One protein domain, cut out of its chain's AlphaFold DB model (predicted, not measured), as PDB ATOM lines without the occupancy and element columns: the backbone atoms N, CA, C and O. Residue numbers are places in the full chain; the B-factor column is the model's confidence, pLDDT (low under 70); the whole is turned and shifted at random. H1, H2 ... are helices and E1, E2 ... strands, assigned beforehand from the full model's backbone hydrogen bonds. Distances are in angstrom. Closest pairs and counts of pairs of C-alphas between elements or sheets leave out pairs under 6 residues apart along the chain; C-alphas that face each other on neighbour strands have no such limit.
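This is residues 147 to 215, 230 to 237 and 259 to 280 of the 1068 residues of an uncharacterized protein of Armatimonadetes bacterium (UniProt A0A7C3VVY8). One long, narrow, twisted sheet of five strands makes a rod, with the two longest strands, E3 and E4, side by side along it. A small helix, H1, packs over one face of the sheet, and a second short helix, H2, packs on H1, farther from the sheet; no named helix is on the other face. The printed part has 99 residues, with five named strands and then two named helices in the order E1 E2 E3 E4 E5 H1 H2. The sheet's order is E1 - E2 - E3 - E4 - E5, all antiparallel, and the class is mixed, helices and strands. The whole is loose, with a radius of gyration of the C-alphas of 16.4 A and spans of 60 by 24 by 21 A.

In the sheet, E3 is residues 178 to 192, 44.2 A from first to last C-alpha, and E4 is residues 195 to 208, 43.6 A. E2 is residues 158 to 168, 32.8 A. The edge strands are E1, residues 150 to 154, 12.0 A, beginning at C-alpha 150 (38.327, -49.149, -33.767), and E5, residues 232 to 237, 17.0 A. H1 is residues 262 to 266, 6.3 A. H2 is residues 273 to 280, 10.5 A, ending at C-alpha 280 (39.234, -52.244, -10.250).

E1 to E4 form a meander, each strand the antiparallel neighbour of the one before; E1 and E2, E2 and E3, and E3 and E4 are hairpins. E3 and E4 run at 172 degrees, with N 185 and O 201 at 2.9 A. E2 and E3 run at 171 degrees, with N 163 and O 184 at 2.9 A. E1 and E2 run at 168 degrees, with N 152 and O 160 at 2.8 A. E4 and E5 run at 176 degrees, with N 202 and O 234 at 2.9 A. These N and O pairs are within hydrogen-bond range. H1 is on the sheet, over E3, at a height over the sheet of 8.4 A; the closest C-alphas of H1 and E3 are those of Ala 264 and Thr 182, 6.7 A apart. H1 and H2 touch, their closest C-alphas being those of Arg 266 and Gln 273, 5.9 A apart. H2 is not on the sheet and is apart from E1, E2, E3, E4 and E5. In H1 and H2 every O i to N i+4 pair is within hydrogen-bond range.

The two C-alphas farthest apart are those of Gly 193 and Asp 215, 61.0 A. Residues 216 to 229 are not printed, with 27.4 A between C-alphas 215 and 230, and neither are residues 238 to 258, with 17.1 A between C-alphas 237 and 259. Of the links that are printed whole, no link is long. The model's mean pLDDT of the printed part is 77.8, and it is under 70 at residues 147 to 149, 168 to 178, 208 to 215 and 268 to 270.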
ATOM      1  N   LEU A 147      30.327 -49.728 -29.396       58.62
ATOM      2  CA  LEU A 147      30.742 -49.650 -30.794       58.62
ATOM      3  C   LEU A 147      31.915 -50.635 -30.965       58.62
ATOM      4  O   LEU A 147      32.747 -50.706 -30.053       58.62
ATOM      5  N   PRO A 148      32.001 -51.411 -32.064       55.50
ATOM      6  CA  PRO A 148      33.178 -52.231 -32.330       55.50
ATOM      7  C   PRO A 148      34.418 -51.356 -32.162       55.50
ATOM      8  O   PRO A 148      34.529 -50.323 -32.826       55.50
ATOM      9  N   GLY A 149      35.296 -51.717 -31.222       60.97
ATOM     10  CA  GLY A 149      36.491 -50.930 -30.942       60.97
ATOM     11  C   GLY A 149      37.270 -50.720 -32.235       60.97
ATOM     12  O   GLY A 149      37.571 -51.682 -32.946       60.97
ATOM     13  N   LEU A 150      37.552 -49.462 -32.573       71.75
ATOM     14  CA  LEU A 150      38.327 -49.149 -33.767       71.75
ATOM     15  C   LEU A 150      39.797 -49.369 -33.429       71.75
ATOM     16  O   LEU A 150      40.402 -48.564 -32.721       71.75
ATOM     17  N   ASN A 151      40.346 -50.479 -33.916       75.06
ATOM     18  CA  ASN A 151      41.765 -50.781 -33.817       75.06
ATOM     19  C   ASN A 151      42.455 -50.345 -35.112       75.06
ATOM     20  O   ASN A 151      42.205 -50.895 -36.185       75.06
ATOM     21  N   PHE A 152      43.336 -49.360 -35.006       81.06
ATOM     22  CA  PHE A 152      44.163 -48.860 -36.090       81.06
ATOM     23  C   PHE A 152      45.585 -49.385 -35.918       81.06
ATOM     24  O   PHE A 152      46.229 -49.126 -34.902       81.06
ATOM     25  N   ASN A 153      46.103 -50.074 -36.931       82.06
ATOM     26  CA  ASN A 153      47.541 -50.289 -37.045       82.06
ATOM     27  C   ASN A 153      48.145 -49.029 -37.680       82.06
ATOM     28  O   ASN A 153      47.918 -48.749 -38.858       82.06
ATOM     29  N   ILE A 154      48.867 -48.240 -36.890       79.06
ATOM     30  CA  ILE A 154      49.555 -47.033 -37.349       79.06
ATOM     31  C   ILE A 154      50.983 -47.452 -37.723       79.06
ATOM     32  O   ILE A 154      51.884 -47.498 -36.888       79.06
ATOM     33  N   GLY A 155      51.183 -47.816 -38.990       77.44
ATOM     34  CA  GLY A 155      52.452 -48.377 -39.470       77.44
ATOM     35  C   GLY A 155      52.658 -49.845 -39.067       77.44
ATOM     36  O   GLY A 155      51.699 -50.553 -38.766       77.44
ATOM     37  N   ARG A 156      53.913 -50.323 -39.098       74.88
ATOM     38  CA  ARG A 156      54.266 -51.705 -38.704       74.88
ATOM     39  C   ARG A 156      54.353 -51.903 -37.191       74.88
ATOM     40  O   ARG A 156      54.206 -53.025 -36.723       74.88
ATOM     41  N   ASP A 157      54.566 -50.819 -36.452       83.44
ATOM     42  CA  ASP A 157      55.068 -50.886 -35.082       83.44
ATOM     43  C   ASP A 157      54.137 -50.241 -34.045       83.44
ATOM     44  O   ASP A 157      54.450 -50.273 -32.863       83.44
ATOM     45  N   SER A 158      52.997 -49.654 -34.433       85.25
ATOM     46  CA  SER A 158      52.041 -49.063 -33.481       85.25
ATOM     47  C   SER A 158      50.611 -49.544 -33.690       85.25
ATOM     48  O   SER A 158      50.133 -49.658 -34.816       85.25
ATOM     49  N   GLN A 159      49.906 -49.766 -32.584       86.62
ATOM     50  CA  GLN A 159      48.495 -50.132 -32.532       86.62
ATOM     51  C   GLN A 159      47.754 -49.144 -31.637       86.62
ATOM     52  O   GLN A 159      48.111 -48.965 -30.473       86.62
ATOM     53  N   MET A 160      46.719 -48.505 -32.174       84.00
ATOM     54  CA  MET A 160      45.837 -47.605 -31.437       84.00
ATOM     55  C   MET A 160      44.430 -48.192 -31.403       84.00
ATOM     56  O   MET A 160      43.839 -48.417 -32.453       84.00
ATOM     57  N   GLY A 161      43.882 -48.412 -30.213       82.88
ATOM     58  CA  GLY A 161      42.497 -48.830 -30.010       82.88
ATOM     59  C   GLY A 161      41.666 -47.688 -29.436       82.88
ATOM     60  O   GLY A 161      42.077 -47.069 -28.459       82.88
ATOM     61  N   ILE A 162      40.494 -47.417 -30.009       83.62
ATOM     62  CA  ILE A 162      39.522 -46.459 -29.461       83.62
ATOM     63  C   ILE A 162      38.332 -47.231 -28.885       83.62
ATOM     64  O   ILE A 162      37.748 -48.072 -29.572       83.62
ATOM     65  N   LEU A 163      37.956 -46.921 -27.640       83.12
ATOM     66  CA  LEU A 163      36.763 -47.453 -26.982       83.12
ATOM     67  C   LEU A 163      35.729 -46.343 -26.814       83.12
ATOM     68  O   LEU A 163      36.037 -45.264 -26.308       83.12
ATOM     69  N   TYR A 164      34.489 -46.649 -27.174       83.19
ATOM     70  CA  TYR A 164      33.318 -45.869 -26.806       83.19
ATOM     71  C   TYR A 164      32.205 -46.849 -26.447       83.19
ATOM     72  O   TYR A 164      31.728 -47.608 -27.296       83.19
ATOM     73  N   ALA A 165      31.841 -46.863 -25.173       78.38
ATOM     74  CA  ALA A 165      30.931 -47.826 -24.587       78.38
ATOM     75  C   ALA A 165      29.920 -47.117 -23.693       78.38
ATOM     76  O   ALA A 165      30.276 -46.269 -22.871       78.38
ATOM     77  N   TYR A 166      28.655 -47.489 -23.836       76.12
ATOM     78  CA  TYR A 166      27.575 -47.017 -22.986       76.12
ATOM     79  C   TYR A 166      26.998 -48.192 -22.198       76.12
ATOM     80  O   TYR A 166      26.641 -49.227 -22.768       76.12
ATOM     81  N   GLN A 167      26.916 -48.032 -20.882       70.06
ATOM     82  CA  GLN A 167      26.316 -49.002 -19.978       70.06
ATOM     83  C   GLN A 167      25.210 -48.323 -19.183       70.06
ATOM     84  O   GLN A 167      25.427 -47.279 -18.582       70.06
ATOM     85  N   ALA A 168      24.040 -48.944 -19.137       64.69
ATOM     86  CA  ALA A 168      22.949 -48.512 -18.280       64.69
ATOM     87  C   ALA A 168      22.861 -49.438 -17.066       64.69
ATOM     88  O   ALA A 168      22.860 -50.658 -17.235       64.69
ATOM     89  N   ASP A 169      22.791 -48.867 -15.863       59.81
ATOM     90  CA  ASP A 169      22.575 -49.641 -14.637       59.81
ATOM     91  C   ASP A 169      21.117 -50.141 -14.560       59.81
ATOM     92  O   ASP A 169      20.209 -49.518 -15.138       59.81
ATOM     93  N   ALA A 170      20.889 -51.271 -13.888       55.91
ATOM     94  CA  ALA A 170      19.547 -51.811 -13.674       55.91
ATOM     95  C   ALA A 170      18.827 -50.992 -12.590       55.91
ATOM     96  O   ALA A 170      19.401 -50.687 -11.546       55.91
ATOM     97  N   VAL A 171      17.569 -50.608 -12.831       55.00
ATOM     98  CA  VAL A 171      16.794 -49.823 -11.860       55.00
ATOM     99  C   VAL A 171      16.268 -50.764 -10.773       55.00
ATOM    100  O   VAL A 171      15.209 -51.366 -10.913       55.00
ATOM    101  N   GLU A 172      17.031 -50.937  -9.695       52.47
ATOM    102  CA  GLU A 172      16.604 -51.704  -8.522       52.47
ATOM    103  C   GLU A 172      15.831 -50.797  -7.543       52.47
ATOM    104  O   GLU A 172      16.184 -49.633  -7.331       52.47
ATOM    105  N   SER A 173      14.753 -51.317  -6.944       45.47
ATOM    106  CA  SER A 173      13.855 -50.546  -6.073       45.47
ATOM    107  C   SER A 173      14.620 -49.823  -4.953       45.47
ATOM    108  O   SER A 173      15.261 -50.450  -4.114       45.47
ATOM    109  N   GLY A 174      14.538 -48.487  -4.939       49.69
ATOM    110  CA  GLY A 174      15.120 -47.636  -3.894       49.69
ATOM    111  C   GLY A 174      16.525 -47.081  -4.170       49.69
ATOM    112  O   GLY A 174      17.038 -46.353  -3.320       49.69
ATOM    113  N   LYS A 175      17.139 -47.357  -5.332       49.75
ATOM    114  CA  LYS A 175      18.413 -46.743  -5.761       49.75
ATOM    115  C   LYS A 175      18.220 -45.844  -6.988       49.75
ATOM    116  O   LYS A 175      17.425 -46.150  -7.871       49.75
ATOM    117  N   VAL A 176      18.956 -44.732  -7.048       55.53
ATOM    118  CA  VAL A 176      19.030 -43.869  -8.241       55.53
ATOM    119  C   VAL A 176      19.836 -44.606  -9.312       55.53
ATOM    120  O   VAL A 176      20.975 -44.990  -9.057       55.53
ATOM    121  N   ALA A 177      19.252 -44.826 -10.489       59.75
ATOM    122  CA  ALA A 177      19.928 -45.499 -11.594       59.75
ATOM    123  C   ALA A 177      20.884 -44.548 -12.323       59.75
ATOM    124  O   ALA A 177      20.543 -43.392 -12.586       59.75
ATOM    125  N   PHE A 178      22.067 -45.041 -12.696       67.88
ATOM    126  CA  PHE A 178      23.066 -44.268 -13.436       67.88
ATOM    127  C   PHE A 178      23.338 -44.866 -14.817       67.88
ATOM    128  O   PHE A 178      23.367 -46.080 -15.008       67.88
ATOM    129  N   ASP A 179      23.571 -43.989 -15.784       72.31
ATOM    130  CA  ASP A 179      24.075 -44.344 -17.103       72.31
ATOM    131  C   ASP A 179      25.566 -44.008 -17.166       72.31
ATOM    132  O   ASP A 179      25.971 -42.863 -16.956       72.31
ATOM    133  N   ILE A 180      26.404 -45.007 -17.426       76.00
ATOM    134  CA  ILE A 180      27.859 -44.890 -17.465       76.00
ATOM    135  C   ILE A 180      28.303 -44.812 -18.921       76.00
ATOM    136  O   ILE A 180      28.284 -45.798 -19.661       76.00
ATOM    137  N   LEU A 181      28.775 -43.635 -19.321       83.62
ATOM    138  CA  LEU A 181      29.500 -43.475 -20.573       83.62
ATOM    139  C   LEU A 181      30.998 -43.687 -20.325       83.62
ATOM    140  O   LEU A 181      31.597 -42.922 -19.570       83.62
ATOM    141  N   THR A 182      31.601 -44.680 -20.980       85.56
ATOM    142  CA  THR A 182      33.049 -44.933 -20.956       85.56
ATOM    143  C   THR A 182      33.645 -44.683 -22.330       85.56
ATOM    144  O   THR A 182      33.236 -45.302 -23.309       85.56
ATOM    145  N   TYR A 183      34.627 -43.797 -22.420       87.81
ATOM    146  CA  TYR A 183      35.322 -43.524 -23.675       87.81
ATOM    147  C   TYR A 183      36.808 -43.304 -23.439       87.81
ATOM    148  O   TYR A 183      37.218 -42.819 -22.384       87.81
ATOM    149  N   GLY A 184      37.630 -43.662 -24.417       88.00
ATOM    150  CA  GLY A 184      39.069 -43.506 -24.297       88.00
ATOM    151  C   GLY A 184      39.854 -44.155 -25.417       88.00
ATOM    152  O   GLY A 184      39.294 -44.629 -26.408       88.00
ATOM    153  N   LEU A 185      41.167 -44.157 -25.241       89.81
ATOM    154  CA  LEU A 185      42.117 -44.688 -26.205       89.81
ATOM    155  C   LEU A 185      43.210 -45.501 -25.512       89.81
ATOM    156  O   LEU A 185      43.671 -45.152 -24.424       89.81
ATOM    157  N   GLY A 186      43.636 -46.568 -26.175       87.12
ATOM    158  CA  GLY A 186      44.851 -47.313 -25.882       87.12
ATOM    159  C   GLY A 186      45.831 -47.167 -27.041       87.12
ATOM    160  O   GLY A 186      45.424 -47.226 -28.197       87.12
ATOM    161  N   LEU A 187      47.112 -46.975 -26.749       88.31
ATOM    162  CA  LEU A 187      48.185 -46.895 -27.735       88.31
ATOM    163  C   LEU A 187      49.338 -47.790 -27.287       88.31
ATOM    164  O   LEU A 187      49.927 -47.544 -26.237       88.31
ATOM    165  N   THR A 188      49.692 -48.772 -28.107       87.75
ATOM    166  CA  THR A 188      50.892 -49.594 -27.930       87.75
ATOM    167  C   THR A 188      51.825 -49.359 -29.110       87.75
ATOM    168  O   THR A 188      51.428 -49.539 -30.257       87.75
ATOM    169  N   THR A 189      53.063 -48.965 -28.837       88.75
ATOM    170  CA  THR A 189      54.088 -48.638 -29.831       88.75
ATOM    171  C   THR A 189      55.368 -49.411 -29.530       88.75
ATOM    172  O   THR A 189      55.953 -49.266 -28.458       88.75
ATOM    173  N   ASN A 190      55.841 -50.196 -30.494       87.62
ATOM    174  CA  ASN A 190      57.200 -50.717 -30.535       87.62
ATOM    175  C   ASN A 190      58.116 -49.608 -31.071       87.62
ATOM    176  O   ASN A 190      57.926 -49.105 -32.173       87.62
ATOM    177  N   LEU A 191      59.112 -49.203 -30.286       83.50
ATOM    178  CA  LEU A 191      60.031 -48.107 -30.632       83.50
ATOM    179  C   LEU A 191      61.317 -48.616 -31.321       83.50
ATOM    180  O   LEU A 191      62.243 -47.842 -31.551       83.50
ATOM    181  N   GLY A 192      61.375 -49.914 -31.644       76.12
ATOM    182  CA  GLY A 192      62.532 -50.600 -32.225       76.12
ATOM    183  C   GLY A 192      63.426 -51.292 -31.185       76.12
ATOM    184  O   GLY A 192      63.543 -50.866 -30.035       76.12
ATOM    185  N   GLY A 193      64.069 -52.398 -31.580       79.88
ATOM    186  CA  GLY A 193      64.883 -53.219 -30.674       79.88
ATOM    187  C   GLY A 193      64.045 -53.880 -29.571       79.88
ATOM    188  O   GLY A 193      63.042 -54.524 -29.863       79.88
ATOM    189  N   LYS A 194      64.460 -53.725 -28.305       78.75
ATOM    190  CA  LYS A 194      63.701 -54.172 -27.117       78.75
ATOM    191  C   LYS A 194      62.742 -53.097 -26.570       78.75
ATOM    192  O   LYS A 194      62.141 -53.313 -25.523       78.75
ATOM    193  N   SER A 195      62.619 -51.944 -27.237       89.94
ATOM    194  CA  SER A 195      61.898 -50.790 -26.697       89.94
ATOM    195  C   SER A 195      60.400 -50.823 -27.006       89.94
ATOM    196  O   SER A 195      60.008 -50.945 -28.167       89.94
ATOM    197  N   THR A 196      59.556 -50.644 -25.990       92.12
ATOM    198  CA  THR A 196      58.087 -50.649 -26.105       92.12
ATOM    199  C   THR A 196      57.460 -49.532 -25.268       92.12
ATOM    200  O   THR A 196      58.011 -49.108 -24.256       92.12
ATOM    201  N   MET A 197      56.302 -49.026 -25.683       91.94
ATOM    202  CA  MET A 197      55.509 -48.055 -24.931       91.94
ATOM    203  C   MET A 197      54.028 -48.416 -25.030       91.94
ATOM    204  O   MET A 197      53.519 -48.637 -26.122       91.94
ATOM    205  N   SER A 198      53.329 -48.440 -23.902       91.50
ATOM    206  CA  SER A 198      51.895 -48.687 -23.794       91.50
ATOM    207  C   SER A 198      51.239 -47.581 -22.970       91.50
ATOM    208  O   SER A 198      51.651 -47.298 -21.845       91.50
ATOM    209  N   ASN A 199      50.226 -46.941 -23.543       91.06
ATOM    210  CA  ASN A 199      49.442 -45.876 -22.933       91.06
ATOM    211  C   ASN A 199      47.967 -46.252 -22.972       91.06
ATOM    212  O   ASN A 199      47.480 -46.717 -23.999       91.06
ATOM    213  N   MET A 200      47.235 -45.986 -21.900       90.69
ATOM    214  CA  MET A 200      45.782 -46.111 -21.865       90.69
ATOM    215  C   MET A 200      45.194 -44.920 -21.127       90.69
ATOM    216  O   MET A 200      45.617 -44.618 -20.015       90.69
ATOM    217  N   LEU A 201      44.216 -44.252 -21.732       92.62
ATOM    218  CA  LEU A 201      43.486 -43.151 -21.117       92.62
ATOM    219  C   LEU A 201      41.995 -43.347 -21.369       92.62
ATOM    220  O   LEU A 201      41.533 -43.211 -22.502       92.62
ATOM    221  N   PHE A 202      41.255 -43.631 -20.305       90.44
ATOM    222  CA  PHE A 202      39.810 -43.803 -20.338       90.44
ATOM    223  C   PHE A 202      39.138 -42.860 -19.348       90.44
ATOM    224  O   PHE A 202      39.643 -42.613 -18.256       90.44
ATOM    225  N   PHE A 203      37.966 -42.368 -19.718       90.44
ATOM    226  CA  PHE A 203      37.096 -41.555 -18.884       90.44
ATOM    227  C   PHE A 203      35.781 -42.295 -18.699       90.44
ATOM    228  O   PHE A 203      35.232 -42.830 -19.661       90.44
ATOM    229  N   SER A 204      35.266 -42.301 -17.473       88.62
ATOM    230  CA  SER A 204      33.904 -42.733 -17.179       88.62
ATOM    231  C   SER A 204      33.110 -41.535 -16.683       88.62
ATOM    232  O   SER A 204      33.517 -40.878 -15.727       88.62
ATOM    233  N   SER A 205      31.981 -41.254 -17.318       85.31
ATOM    234  CA  SER A 205      31.057 -40.195 -16.917       85.31
ATOM    235  C   SER A 205      29.721 -40.825 -16.542       85.31
ATOM    236  O   SER A 205      28.880 -41.005 -17.428       85.31
ATOM    237  N   PRO A 206      29.518 -41.187 -15.261       76.56
ATOM    238  CA  PRO A 206      28.207 -41.584 -14.784       76.56
ATOM    239  C   PRO A 206      27.284 -40.363 -14.855       76.56
ATOM    240  O   PRO A 206      27.645 -39.269 -14.417       76.56
ATOM    241  N   LYS A 207      26.103 -40.530 -15.435       73.38
ATOM    242  CA  LYS A 207      25.032 -39.533 -15.442       73.38
ATOM    243  C   LYS A 207      23.834 -40.131 -14.737       73.38
ATOM    244  O   LYS A 207      23.555 -41.314 -14.903       73.38
ATOM    245  N   GLU A 208      23.148 -39.320 -13.940       65.75
ATOM    246  CA  GLU A 208      21.852 -39.717 -13.401       65.75
ATOM    247  C   GLU A 208      20.954 -40.077 -14.572       65.75
ATOM    248  O   GLU A 208      20.834 -39.321 -15.545       65.75
ATOM    249  N   SER A 209      20.410 -41.282 -14.519       63.69
ATOM    250  CA  SER A 209      19.588 -41.729 -15.606       63.69
ATOM    251  C   SER A 209      18.267 -40.976 -15.554       63.69
ATOM    252  O   SER A 209      17.562 -41.006 -14.552       63.69
ATOM    253  N   GLY A 210      17.891 -40.322 -16.654       58.84
ATOM    254  CA  GLY A 210      16.561 -39.722 -16.809       58.84
ATOM    255  C   GLY A 210      15.435 -40.758 -16.947       58.84
ATOM    256  O   GLY A 210      14.346 -40.397 -17.391       58.84
ATOM    257  N   ARG A 211      15.726 -42.032 -16.645       65.06
ATOM    258  CA  ARG A 211      14.811 -43.172 -16.635       65.06
ATOM    259  C   ARG A 211      14.080 -43.207 -15.297       65.06
ATOM    260  O   ARG A 211      14.703 -43.344 -14.248       65.06
ATOM    261  N   VAL A 212      12.755 -43.131 -15.337       63.34
ATOM    262  CA  VAL A 212      11.905 -43.421 -14.176       63.34
ATOM    263  C   VAL A 212      11.161 -44.720 -14.463       63.34
ATOM    264  O   VAL A 212      10.269 -44.721 -15.312       63.34
ATOM    265  N   SER A 213      11.535 -45.797 -13.768       61.22
ATOM    266  CA  SER A 213      10.737 -47.028 -13.709       61.22
ATOM    267  C   SER A 213       9.542 -46.797 -12.779       61.22
ATOM    268  O   SER A 213       9.689 -46.281 -11.666       61.22
ATOM    269  N   LEU A 214       8.345 -47.145 -13.241       66.69
ATOM    270  CA  LEU A 214       7.072 -46.942 -12.542       66.69
ATOM    271  C   LEU A 214       6.558 -48.240 -11.884       66.69
ATOM    272  O   LEU A 214       5.360 -48.380 -11.626       66.69
ATOM    273  N   ASP A 215       7.446 -49.197 -11.602       57.56
ATOM    274  CA  ASP A 215       7.068 -50.615 -11.512       57.56
ATOM    275  C   ASP A 215       6.301 -51.047 -10.249       57.56
ATOM    276  O   ASP A 215       5.767 -52.157 -10.232       57.56
ATOM    277  N   THR A 230      30.090 -38.665 -10.126       76.31
ATOM    278  CA  THR A 230      31.295 -37.878 -10.399       76.31
ATOM    279  C   THR A 230      32.054 -38.546 -11.534       76.31
ATOM    280  O   THR A 230      32.400 -39.721 -11.438       76.31
ATOM    281  N   ALA A 231      32.273 -37.812 -12.627       84.00
ATOM    282  CA  ALA A 231      33.108 -38.288 -13.721       84.00
ATOM    283  C   ALA A 231      34.551 -38.473 -13.237       84.00
ATOM    284  O   ALA A 231      35.060 -37.658 -12.468       84.00
ATOM    285  N   ASP A 232      35.199 -39.534 -13.699       89.31
ATOM    286  CA  ASP A 232      36.549 -39.893 -13.274       89.31
ATOM    287  C   ASP A 232      37.303 -40.615 -14.400       89.31
ATOM    288  O   ASP A 232      36.735 -40.898 -15.463       89.31
ATOM    289  N   ARG A 233      38.592 -40.895 -14.198       92.50
ATOM    290  CA  ARG A 233      39.487 -41.413 -15.244       92.50
ATOM    291  C   ARG A 233      40.312 -42.622 -14.810       92.50
ATOM    292  O   ARG A 233      40.586 -42.821 -13.633       92.50
ATOM    293  N   LEU A 234      40.753 -43.388 -15.799       92.69
ATOM    294  CA  LEU A 234      41.803 -44.394 -15.706       92.69
ATOM    295  C   LEU A 234      42.933 -43.958 -16.638       92.69
ATOM    296  O   LEU A 234      42.715 -43.814 -17.843       92.69
ATOM    297  N   PHE A 235      44.129 -43.761 -16.093       94.19
ATOM    298  CA  PHE A 235      45.323 -43.469 -16.881       94.19
ATOM    299  C   PHE A 235      46.430 -44.469 -16.553       94.19
ATOM    300  O   PHE A 235      46.776 -44.656 -15.389       94.19
ATOM    301  N   LEU A 236      46.980 -45.106 -17.584       93.31
ATOM    302  CA  LEU A 236      48.091 -46.047 -17.495       93.31
ATOM    303  C   LEU A 236      49.153 -45.648 -18.513       93.31
ATOM    304  O   LEU A 236      48.851 -45.427 -19.684       93.31
ATOM    305  N   HIS A 237      50.398 -45.605 -18.073       93.38
ATOM    306  CA  HIS A 237      51.568 -45.433 -18.916       93.38
ATOM    307  C   HIS A 237      52.610 -46.452 -18.481       93.38
ATOM    308  O   HIS A 237      52.988 -46.485 -17.316       93.38
ATOM    309  N   PHE A 259      35.873 -44.162 -10.810       89.12
ATOM    310  CA  PHE A 259      35.894 -44.695 -12.172       89.12
ATOM    311  C   PHE A 259      34.945 -45.898 -12.306       89.12
ATOM    312  O   PHE A 259      35.116 -46.930 -11.657       89.12
ATOM    313  N   ALA A 260      33.942 -45.777 -13.173       83.81
ATOM    314  CA  ALA A 260      32.853 -46.746 -13.318       83.81
ATOM    315  C   ALA A 260      32.934 -47.576 -14.617       83.81
ATOM    316  O   ALA A 260      32.075 -48.411 -14.878       83.81
ATOM    317  N   GLY A 261      33.972 -47.376 -15.439       85.00
ATOM    318  CA  GLY A 261      34.071 -47.954 -16.786       85.00
ATOM    319  C   GLY A 261      34.600 -49.390 -16.893       85.00
ATOM    320  O   GLY A 261      34.890 -49.844 -17.998       85.00
ATOM    321  N   PHE A 262      34.757 -50.128 -15.790       87.06
ATOM    322  CA  PHE A 262      35.411 -51.449 -15.791       87.06
ATOM    323  C   PHE A 262      34.681 -52.514 -16.618       87.06
ATOM    324  O   PHE A 262      35.327 -53.308 -17.299       87.06
ATOM    325  N   THR A 263      33.346 -52.504 -16.643       80.12
ATOM    326  CA  THR A 263      32.557 -53.421 -17.485       80.12
ATOM    327  C   THR A 263      32.859 -53.232 -18.969       80.12
ATOM    328  O   THR A 263      32.991 -54.214 -19.696       80.12
ATOM    329  N   ALA A 264      33.018 -51.980 -19.409       79.50
ATOM    330  CA  ALA A 264      33.375 -51.667 -20.786       79.50
ATOM    331  C   ALA A 264      34.800 -52.141 -21.114       79.50
ATOM    332  O   ALA A 264      35.022 -52.724 -22.173       79.50
ATOM    333  N   LEU A 265      35.747 -51.966 -20.183       81.75
ATOM    334  CA  LEU A 265      37.131 -52.428 -20.352       81.75
ATOM    335  C   LEU A 265      37.231 -53.958 -20.458       81.75
ATOM    336  O   LEU A 265      37.994 -54.450 -21.283       81.75
ATOM    337  N   ARG A 266      36.433 -54.721 -19.694       81.75
ATOM    338  CA  ARG A 266      36.400 -56.200 -19.777       81.75
ATOM    339  C   ARG A 266      35.949 -56.724 -21.139       81.75
ATOM    340  O   ARG A 266      36.290 -57.845 -21.505       81.75
ATOM    341  N   GLN A 267      35.146 -55.944 -21.854       73.62
ATOM    342  CA  GLN A 267      34.603 -56.320 -23.157       73.62
ATOM    343  C   GLN A 267      35.469 -55.830 -24.327       73.62
ATOM    344  O   GLN A 267      35.189 -56.170 -25.477       73.62
ATOM    345  N   GLN A 268      36.520 -55.049 -24.054       69.56
ATOM    346  CA  GLN A 268      37.478 -54.618 -25.065       69.56
ATOM    347  C   GLN A 268      38.476 -55.746 -25.366       69.56
ATOM    348  O   GLN A 268      39.136 -56.280 -24.474       69.56
ATOM    349  N   SER A 269      38.629 -56.091 -26.645       54.16
ATOM    350  CA  SER A 269      39.637 -57.048 -27.098       54.16
ATOM    351  C   SER A 269      41.051 -56.490 -26.866       54.16
ATOM    352  O   SER A 269      41.425 -55.479 -27.453       54.16
ATOM    353  N   GLY A 270      41.837 -57.135 -25.993       63.59
ATOM    354  CA  GLY A 270      43.253 -56.796 -25.761       63.59
ATOM    355  C   GLY A 270      43.687 -56.605 -24.301       63.59
ATOM    356  O   GLY A 270      44.885 -56.522 -24.049       63.59
ATOM    357  N   MET A 271      42.763 -56.579 -23.335       70.75
ATOM    358  CA  MET A 271      43.085 -56.590 -21.898       70.75
ATOM    359  C   MET A 271      42.655 -57.917 -21.270       70.75
ATOM    360  O   MET A 271      41.546 -58.388 -21.514       70.75
ATOM    361  N   SER A 272      43.519 -58.532 -20.457       79.75
ATOM    362  CA  SER A 272      43.119 -59.719 -19.695       79.75
ATOM    363  C   SER A 272      42.121 -59.328 -18.602       79.75
ATOM    364  O   SER A 272      42.250 -58.267 -17.986       79.75
ATOM    365  N   GLN A 273      41.135 -60.189 -18.331       80.62
ATOM    366  CA  GLN A 273      40.175 -59.957 -17.244       80.62
ATOM    367  C   GLN A 273      40.888 -59.768 -15.899       80.62
ATOM    368  O   GLN A 273      40.583 -58.823 -15.180       80.62
ATOM    369  N   GLU A 274      41.921 -60.568 -15.622       83.81
ATOM    370  CA  GLU A 274      42.738 -60.459 -14.406       83.81
ATOM    371  C   GLU A 274      43.381 -59.073 -14.229       83.81
ATOM    372  O   GLU A 274      43.443 -58.544 -13.118       83.81
ATOM    373  N   PHE A 275      43.849 -58.458 -15.321       85.62
ATOM    374  CA  PHE A 275      44.437 -57.118 -15.289       85.62
ATOM    375  C   PHE A 275      43.383 -56.050 -14.979       85.62
ATOM    376  O   PHE A 275      43.627 -55.165 -14.160       85.62
ATOM    377  N   VAL A 276      42.202 -56.154 -15.592       87.25
ATOM    378  CA  VAL A 276      41.083 -55.228 -15.365       87.25
ATOM    379  C   VAL A 276      40.537 -55.365 -13.939       87.25
ATOM    380  O   VAL A 276      40.322 -54.354 -13.272       87.25
ATOM    381  N   ASP A 277      40.395 -56.591 -13.433       87.75
ATOM    382  CA  ASP A 277      39.932 -56.862 -12.066       87.75
ATOM    383  C   ASP A 277      40.918 -56.344 -11.012       87.75
ATOM    384  O   ASP A 277      40.515 -55.852  -9.954       87.75
ATOM    385  N   ARG A 278      42.222 -56.403 -11.300       88.06
ATOM    386  CA  ARG A 278      43.254 -55.791 -10.458       88.06
ATOM    387  C   ARG A 278      43.133 -54.270 -10.427       88.06
ATOM    388  O   ARG A 278      43.143 -53.688  -9.350       88.06
ATOM    389  N   LEU A 279      42.994 -53.625 -11.586       89.69
ATOM    390  CA  LEU A 279      42.807 -52.172 -11.655       89.69
ATOM    391  C   LEU A 279      41.535 -51.725 -10.926       89.69
ATOM    392  O   LEU A 279      41.539 -50.677 -10.286       89.69
ATOM    393  N   GLU A 280      40.467 -52.524 -10.984       88.94
ATOM    394  CA  GLU A 280      39.234 -52.244 -10.250       88.94
ATOM    395  C   GLU A 280      39.436 -52.284  -8.732       88.94
ATOM    396  O   GLU A 280      38.946 -51.396  -8.031       88.94
TER     397      GLU A 280